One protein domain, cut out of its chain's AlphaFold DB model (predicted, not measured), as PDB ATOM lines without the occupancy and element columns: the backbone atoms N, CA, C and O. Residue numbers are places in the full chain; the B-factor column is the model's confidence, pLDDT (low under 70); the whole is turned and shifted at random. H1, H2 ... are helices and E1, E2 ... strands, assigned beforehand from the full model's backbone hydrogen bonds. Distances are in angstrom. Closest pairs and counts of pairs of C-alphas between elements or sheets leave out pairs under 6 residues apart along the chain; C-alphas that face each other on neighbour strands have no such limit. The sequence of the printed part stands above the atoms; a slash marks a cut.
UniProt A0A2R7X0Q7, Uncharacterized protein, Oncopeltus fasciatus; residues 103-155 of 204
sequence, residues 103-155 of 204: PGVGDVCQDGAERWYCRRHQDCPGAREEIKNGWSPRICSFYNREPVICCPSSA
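AT A GLANCE: This is residues 103 to 155 of the 204 residues of an uncharacterized protein of Oncopeltus fasciatus (UniProt A0A2R7X0Q7). Two antiparallel hairpins, E1 with E2 and E3 with E4, join side by side into one small, strongly twisted sheet that curls like part of a barrel, and the single short helix H1 sits over E4. H1 comes between the two hairpins along the chain, and the sheet curls far enough to bring its edge strands E1 and E3 near each other. The printed part has 53 residues with one named helix and four named strands, in the chain order E1, E2, H1, E3, E4; the sheet order is E1, E2, E4, E3, antiparallel throughout, and the class is mixed, helices and strands. The whole is compact, with a radius of gyration of the C-alphas of 10.4 A, and rounded, spanning 27 by 24 by 15 A.

IN THESE COORDINATES: Start with the longest strand, E4, residues 146 to 152: find C-alpha 146 at (13.470, -49.498, -35.829) and go 18.7 A to C-alpha 152 at (2.527, -39.025, -24.945). Beside it look for E2, residues 116 to 120, 12.9 A long, and E3, residues 139 to 143, 11.1 A long. E1, residues 108 to 110, begins at C-alpha 108 at (-1.861, -39.618, -33.873) and covers 5.8 A. H1, residues 125 to 132, runs 10.9 A from Pro 125 to Lys 132.

HOW THE PARTS SIT: Look first between the inner strands E2 and E4, antiparallel at 151 degrees, where N 149 and O 119 are 2.7 A apart, within hydrogen-bond range. On the other side of E4, the hairpin partner E3 is antiparallel at 141 degrees, with N 148 and O 141 at 2.8 A. In the hairpin of E1 and E2, antiparallel at 118 degrees, N 116 and O 110 are 3.0 A apart. Now look across the curl: the closest C-alphas of E1 and E3, those of Cys 109 and Cys 140, are 6.8 A apart. H1 is on the sheet at a height of 10.5 A and lies over E4, with Ala 127 and Ile 149 as their closest C-alphas, 7.2 A apart. It runs slantwise to the strands, at 53 degrees to E4 on the local plane, and its line rises 37 degrees, only just short of standing up from the sheet. In H1 every O i to N i+4 pair is within hydrogen-bond range. E2, H1 and E3 form a split strand-helix-strand unit, two strands running the same way with E4 between them, and its crossover is right-handed.

THE WHOLE: The C-alphas farthest apart, those of Ala 113 and Asn 144, are 31.4 A apart. The printed part has no cut. The links from E1 to E2, E2 to H1 and E3 to E4 are tight; that from H1 to E3 is short. The mean pLDDT of the printed part is 87.5, and one residue, Ala 155, is under 70.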
ATOM      1  N   PRO A 103      -0.102 -45.485 -39.071       75.31
ATOM      2  CA  PRO A 103       0.435 -44.215 -38.629       75.31
ATOM      3  C   PRO A 103       1.975 -44.228 -38.666       75.31
ATOM      4  O   PRO A 103       2.650 -45.082 -38.074       75.31
ATOM      5  N   GLY A 104       2.532 -43.296 -39.434       83.94
ATOM      6  CA  GLY A 104       3.950 -42.985 -39.519       83.94
ATOM      7  C   GLY A 104       4.414 -42.076 -38.382       83.94
ATOM      8  O   GLY A 104       3.660 -41.717 -37.483       83.94
ATOM      9  N   VAL A 105       5.694 -41.705 -38.404       87.69
ATOM     10  CA  VAL A 105       6.255 -40.765 -37.422       87.69
ATOM     11  C   VAL A 105       5.494 -39.436 -37.500       87.69
ATOM     12  O   VAL A 105       5.412 -38.840 -38.570       87.69
ATOM     13  N   GLY A 106       4.971 -38.974 -36.364       88.69
ATOM     14  CA  GLY A 106       4.165 -37.758 -36.243       88.69
ATOM     15  C   GLY A 106       2.652 -37.984 -36.253       88.69
ATOM     16  O   GLY A 106       1.922 -37.085 -35.840       88.69
ATOM     17  N   ASP A 107       2.176 -39.168 -36.642       92.44
ATOM     18  CA  ASP A 107       0.741 -39.454 -36.685       92.44
ATOM     19  C   ASP A 107       0.161 -39.689 -35.285       92.44
ATOM     20  O   ASP A 107       0.849 -40.135 -34.362       92.44
ATOM     21  N   VAL A 108      -1.131 -39.390 -35.125       92.19
ATOM     22  CA  VAL A 108      -1.861 -39.618 -33.873       92.19
ATOM     23  C   VAL A 108      -2.169 -41.105 -33.732       92.19
ATOM     24  O   VAL A 108      -2.829 -41.697 -34.582       92.19
ATOM     25  N   CYS A 109      -1.712 -41.707 -32.637       92.00
ATOM     26  CA  CYS A 109      -1.952 -43.121 -32.325       92.00
ATOM     27  C   CYS A 109      -2.955 -43.340 -31.193       92.00
ATOM     28  O   CYS A 109      -3.479 -44.442 -31.035       92.00
ATOM     29  N   GLN A 110      -3.229 -42.299 -30.407       91.75
ATOM     30  CA  GLN A 110      -4.268 -42.306 -29.391       91.75
ATOM     31  C   GLN A 110      -4.855 -40.902 -29.291       91.75
ATOM     32  O   GLN A 110      -4.123 -39.933 -29.077       91.75
ATOM     33  N   ASP A 111      -6.170 -40.809 -29.471       85.50
ATOM     34  CA  ASP A 111      -6.925 -39.568 -29.341       85.50
ATOM     35  C   ASP A 111      -7.861 -39.698 -28.134       85.50
ATOM     36  O   ASP A 111      -8.602 -40.676 -28.015       85.50
ATOM     37  N   GLY A 112      -7.757 -38.768 -27.188       83.38
ATOM     38  CA  GLY A 112      -8.422 -38.828 -25.887       83.38
ATOM     39  C   GLY A 112      -8.191 -37.549 -25.085       83.38
ATOM     40  O   GLY A 112      -7.922 -36.499 -25.663       83.38
ATOM     41  N   ALA A 113      -8.269 -37.634 -23.752       83.62
ATOM     42  CA  ALA A 113      -7.954 -36.503 -22.868       83.62
ATOM     43  C   ALA A 113      -6.516 -35.992 -23.069       83.62
ATOM     44  O   ALA A 113      -6.265 -34.790 -23.017       83.62
ATOM     45  N   GLU A 114      -5.595 -36.906 -23.375       86.25
ATOM     46  CA  GLU A 114      -4.248 -36.596 -23.833       86.25
ATOM     47  C   GLU A 114      -4.040 -37.196 -25.218       86.25
ATOM     48  O   GLU A 114      -4.360 -38.363 -25.461       86.25
ATOM     49  N   ARG A 115      -3.487 -36.398 -26.134       91.81
ATOM     50  CA  ARG A 115      -3.174 -36.838 -27.495       91.81
ATOM     51  C   ARG A 115      -1.768 -37.424 -27.555       91.81
ATOM     52  O   ARG A 115      -0.809 -36.798 -27.094       91.81
ATOM     53  N   TRP A 116      -1.654 -38.610 -28.145       93.69
ATOM     54  CA  TRP A 116      -0.394 -39.337 -28.289       93.69
ATOM     55  C   TRP A 116       0.009 -39.422 -29.754       93.69
ATOM     56  O   TRP A 116      -0.838 -39.535 -30.643       93.69
ATOM     57  N   TYR A 117       1.317 -39.400 -29.988       94.44
ATOM     58  CA  TYR A 117       1.908 -39.357 -31.316       94.44
ATOM     59  C   TYR A 117       2.928 -40.472 -31.500       94.44
ATOM     60  O   TYR A 117       3.681 -40.807 -30.585       94.44
ATOM     61  N   CYS A 118       2.996 -40.998 -32.714       94.62
ATOM     62  CA  CYS A 118       3.997 -41.967 -33.120       94.62
ATOM     63  C   CYS A 118       5.377 -41.310 -33.236       94.62
ATOM     64  O   CYS A 118       5.564 -40.352 -33.988       94.62
ATOM     65  N   ARG A 119       6.364 -41.826 -32.506       94.38
ATOM     66  CA  ARG A 119       7.749 -41.331 -32.476       94.38
ATOM     67  C   ARG A 119       8.729 -42.492 -32.579       94.38
ATOM     68  O   ARG A 119       8.361 -43.638 -32.346       94.38
ATOM     69  N   ARG A 120       9.991 -42.237 -32.919       93.25
ATOM     70  CA  ARG A 120      11.018 -43.289 -32.816       93.25
ATOM     71  C   ARG A 120      11.276 -43.603 -31.345       93.25
ATOM     72  O   ARG A 120      11.108 -42.731 -30.496       93.25
ATOM     73  N   HIS A 121      11.723 -44.821 -31.043       87.50
ATOM     74  CA  HIS A 121      11.999 -45.225 -29.658       87.50
ATOM     75  C   HIS A 121      12.977 -44.275 -28.932       87.50
ATOM     76  O   HIS A 121      12.828 -44.026 -27.741       87.50
ATOM     77  N   GLN A 122      13.943 -43.699 -29.659       89.69
ATOM     78  CA  GLN A 122      14.916 -42.736 -29.124       89.69
ATOM     79  C   GLN A 122      14.254 -41.428 -28.657       89.69
ATOM     80  O   GLN A 122      14.726 -40.794 -27.718       89.69
ATOM     81  N   ASP A 123      13.128 -41.067 -29.275       90.94
ATOM     82  CA  ASP A 123      12.369 -39.836 -29.041       90.94
ATOM     83  C   ASP A 123      11.233 -40.041 -28.009       90.94
ATOM     84  O   ASP A 123      10.339 -39.196 -27.869       90.94
ATOM     85  N   CYS A 124      11.240 -41.184 -27.309       90.75
ATOM     86  CA  CYS A 124      10.180 -41.634 -26.412       90.75
ATOM     87  C   CYS A 124      10.742 -42.220 -25.102       90.75
ATOM     88  O   CYS A 124      10.946 -43.431 -24.996       90.75
ATOM     89  N   PRO A 125      11.002 -41.387 -24.077       87.88
ATOM     90  CA  PRO A 125      11.665 -41.836 -22.850       87.88
ATOM     91  C   PRO A 125      10.858 -42.895 -22.085       87.88
ATOM     92  O   PRO A 125      11.441 -43.892 -21.669       87.88
ATOM     93  N   GLY A 126       9.532 -42.738 -21.991       87.50
ATOM     94  CA  GLY A 126       8.667 -43.707 -21.308       87.50
ATOM     95  C   GLY A 126       8.707 -45.094 -21.952       87.50
ATOM     96  O   GLY A 126       8.849 -46.097 -21.262       87.50
ATOM     97  N   ALA A 127       8.734 -45.163 -23.286       88.25
ATOM     98  CA  ALA A 127       8.864 -46.439 -23.987       88.25
ATOM     99  C   ALA A 127      10.196 -47.145 -23.691       88.25
ATOM    100  O   ALA A 127      10.260 -48.370 -23.652       88.25
ATOM    101  N   ARG A 128      11.272 -46.385 -23.460       86.25
ATOM    102  CA  ARG A 128      12.569 -46.956 -23.081       86.25
ATOM    103  C   ARG A 128      12.532 -47.569 -21.681       86.25
ATOM    104  O   ARG A 128      13.210 -48.564 -21.444       86.25
ATOM    105  N   GLU A 129      11.781 -46.976 -20.761       87.00
ATOM    106  CA  GLU A 129      11.574 -47.513 -19.411       87.00
ATOM    107  C   GLU A 129      10.691 -48.762 -19.436       87.00
ATOM    108  O   GLU A 129      11.046 -49.756 -18.808       87.00
ATOM    109  N   GLU A 130       9.618 -48.763 -20.230       86.81
ATOM    110  CA  GLU A 130       8.777 -49.945 -20.450       86.81
ATOM    111  C   GLU A 130       9.603 -51.135 -20.955       86.81
ATOM    112  O   GLU A 130       9.599 -52.187 -20.320       86.81
ATOM    113  N   ILE A 131      10.402 -50.943 -22.013       87.38
ATOM    114  CA  ILE A 131      11.253 -52.008 -22.573       87.38
ATOM    115  C   ILE A 131      12.242 -52.537 -21.526       87.38
ATOM    116  O   ILE A 131      12.412 -53.749 -21.395       87.38
ATOM    117  N   LYS A 132      12.874 -51.652 -20.742       86.31
ATOM    118  CA  LYS A 132      13.797 -52.054 -19.663       86.31
ATOM    119  C   LYS A 132      13.118 -52.889 -18.579       86.31
ATOM    120  O   LYS A 132      13.757 -53.766 -18.010       86.31
ATOM    121  N   ASN A 133      11.843 -52.626 -18.317       89.75
ATOM    122  CA  ASN A 133      11.035 -53.372 -17.355       89.75
ATOM    123  C   ASN A 133      10.416 -54.647 -17.962       89.75
ATOM    124  O   ASN A 133       9.602 -55.301 -17.312       89.75
ATOM    125  N   GLY A 134      10.770 -55.003 -19.205       83.69
ATOM    126  CA  GLY A 134      10.211 -56.151 -19.920       83.69
ATOM    127  C   GLY A 134       8.782 -55.929 -20.425       83.69
ATOM    128  O   GLY A 134       8.100 -56.887 -20.779       83.69
ATOM    129  N   TRP A 135       8.301 -54.685 -20.444       86.25
ATOM    130  CA  TRP A 135       6.980 -54.332 -20.957       86.25
ATOM    131  C   TRP A 135       7.074 -53.980 -22.443       86.25
ATOM    132  O   TRP A 135       7.983 -53.274 -22.880       86.25
ATOM    133  N   SER A 136       6.122 -54.479 -23.234       82.44
ATOM    134  CA  SER A 136       6.063 -54.194 -24.667       82.44
ATOM    135  C   SER A 136       5.307 -52.885 -24.913       82.44
ATOM    136  O   SER A 136       4.096 -52.843 -24.672       82.44
ATOM    137  N   PRO A 137       5.958 -51.844 -25.458       90.56
ATOM    138  CA  PRO A 137       5.293 -50.583 -25.743       90.56
ATOM    139  C   PRO A 137       4.302 -50.719 -26.908       90.56
ATOM    140  O   PRO A 137       4.382 -51.642 -27.727       90.56
ATOM    141  N   ARG A 138       3.372 -49.764 -27.032       90.38
ATOM    142  CA  ARG A 138       2.444 -49.702 -28.175       90.38
ATOM    143  C   ARG A 138       3.174 -49.293 -29.455       90.38
ATOM    144  O   ARG A 138       3.580 -48.144 -29.601       90.38
ATOM    145  N   ILE A 139       3.285 -50.207 -30.413       90.50
ATOM    146  CA  ILE A 139       3.967 -49.962 -31.690       90.50
ATOM    147  C   ILE A 139       2.987 -49.394 -32.717       90.50
ATOM    148  O   ILE A 139       1.935 -49.974 -32.971       90.50
ATOM    149  N   CYS A 140       3.357 -48.272 -33.329       90.81
ATOM    150  CA  CYS A 140       2.645 -47.680 -34.457       90.81
ATOM    151  C   CYS A 140       3.026 -48.334 -35.786       90.81
ATOM    152  O   CYS A 140       2.169 -48.678 -36.592       90.81
ATOM    153  N   SER A 141       4.330 -48.445 -36.044       89.69
ATOM    154  CA  SER A 141       4.899 -48.936 -37.301       89.69
ATOM    155  C   SER A 141       6.387 -49.261 -37.119       89.69
ATOM    156  O   SER A 141       6.924 -49.152 -36.018       89.69
ATOM    157  N   PHE A 142       7.073 -49.677 -38.184       85.19
ATOM    158  CA  PHE A 142       8.529 -49.818 -38.198       85.19
ATOM    159  C   PHE A 142       9.108 -48.944 -39.307       85.19
ATOM    160  O   PHE A 142       8.602 -48.938 -40.432       85.19
ATOM    161  N   TYR A 143      10.190 -48.234 -39.002       82.44
ATOM    162  CA  TYR A 143      10.930 -47.406 -39.946       82.44
ATOM    163  C   TYR A 143      12.387 -47.867 -39.965       82.44
ATOM    164  O   TYR A 143      13.050 -47.851 -38.937       82.44
ATOM    165  N   ASN A 144      12.890 -48.321 -41.118       81.62
ATOM    166  CA  ASN A 144      14.269 -48.815 -41.264       81.62
ATOM    167  C   ASN A 144      14.695 -49.851 -40.199       81.62
ATOM    168  O   ASN A 144      15.821 -49.821 -39.719       81.62
ATOM    169  N   ARG A 145      13.804 -50.804 -39.874       79.19
ATOM    170  CA  ARG A 145      13.978 -51.845 -38.832       79.19
ATOM    171  C   ARG A 145      13.924 -51.341 -37.384       79.19
ATOM    172  O   ARG A 145      14.007 -52.160 -36.477       79.19
ATOM    173  N   GLU A 146      13.718 -50.050 -37.160       84.69
ATOM    174  CA  GLU A 146      13.470 -49.498 -35.829       84.69
ATOM    175  C   GLU A 146      11.962 -49.406 -35.552       84.69
ATOM    176  O   GLU A 146      11.200 -49.010 -36.444       84.69
ATOM    177  N   PRO A 147      11.500 -49.740 -34.333       89.12
ATOM    178  CA  PRO A 147      10.103 -49.562 -33.966       89.12
ATOM    179  C   PRO A 147       9.768 -48.072 -33.800       89.12
ATOM    180  O   PRO A 147      10.484 -47.308 -33.142       89.12
ATOM    181  N   VAL A 148       8.639 -47.674 -34.381       93.44
ATOM    182  CA  VAL A 148       7.963 -46.401 -34.126       93.44
ATOM    183  C   VAL A 148       6.903 -46.665 -33.061       93.44
ATOM    184  O   VAL A 148       6.029 -47.508 -33.248       93.44
ATOM    185  N   ILE A 149       6.990 -45.962 -31.940       93.75
ATOM    186  CA  ILE A 149       6.230 -46.199 -30.716       93.75
ATOM    187  C   ILE A 149       5.228 -45.064 -30.493       93.75
ATOM    188  O   ILE A 149       5.511 -43.907 -30.799       93.75
ATOM    189  N   CYS A 150       4.050 -45.394 -29.973       94.31
ATOM    190  CA  CYS A 150       3.033 -44.435 -29.571       94.31
ATOM    191  C   CYS A 150       3.413 -43.782 -28.237       94.31
ATOM    192  O   CYS A 150       3.542 -44.471 -27.229       94.31
ATOM    193  N   CYS A 151       3.587 -42.462 -28.233       93.69
ATOM    194  CA  CYS A 151       4.177 -41.729 -27.114       93.69
ATOM    195  C   CYS A 151       3.313 -40.535 -26.699       93.69
ATOM    196  O   CYS A 151       2.736 -39.875 -27.572       93.69
ATOM    197  N   PRO A 152       3.264 -40.193 -25.399       91.81
ATOM    198  CA  PRO A 152       2.527 -39.025 -24.945       91.81
ATOM    199  C   PRO A 152       3.146 -37.753 -25.531       91.81
ATOM    200  O   PRO A 152       4.362 -37.655 -25.737       91.81
ATOM    201  N   SER A 153       2.312 -36.752 -25.816       85.94
ATOM    202  CA  SER A 153       2.813 -35.430 -26.185       85.94
ATOM    203  C   SER A 153       3.627 -34.864 -25.021       85.94
ATOM    204  O   SER A 153       3.145 -34.811 -23.897       85.94
ATOM    205  N   SER A 154       4.850 -34.402 -25.275       70.44
ATOM    206  CA  SER A 154       5.782 -33.862 -24.269       70.44
ATOM    207  C   SER A 154       5.230 -32.696 -23.427       70.44
ATOM    208  O   SER A 154       5.835 -32.331 -22.428       70.44
ATOM    209  N   ALA A 155       4.073 -32.133 -23.791       56.53
ATOM    210  CA  ALA A 155       3.333 -31.166 -22.982       56.53
ATOM    211  C   ALA A 155       2.627 -31.783 -21.750       56.53
ATOM    212  O   ALA A 155       2.292 -31.054 -20.823       56.53
TER     213      ALA A 155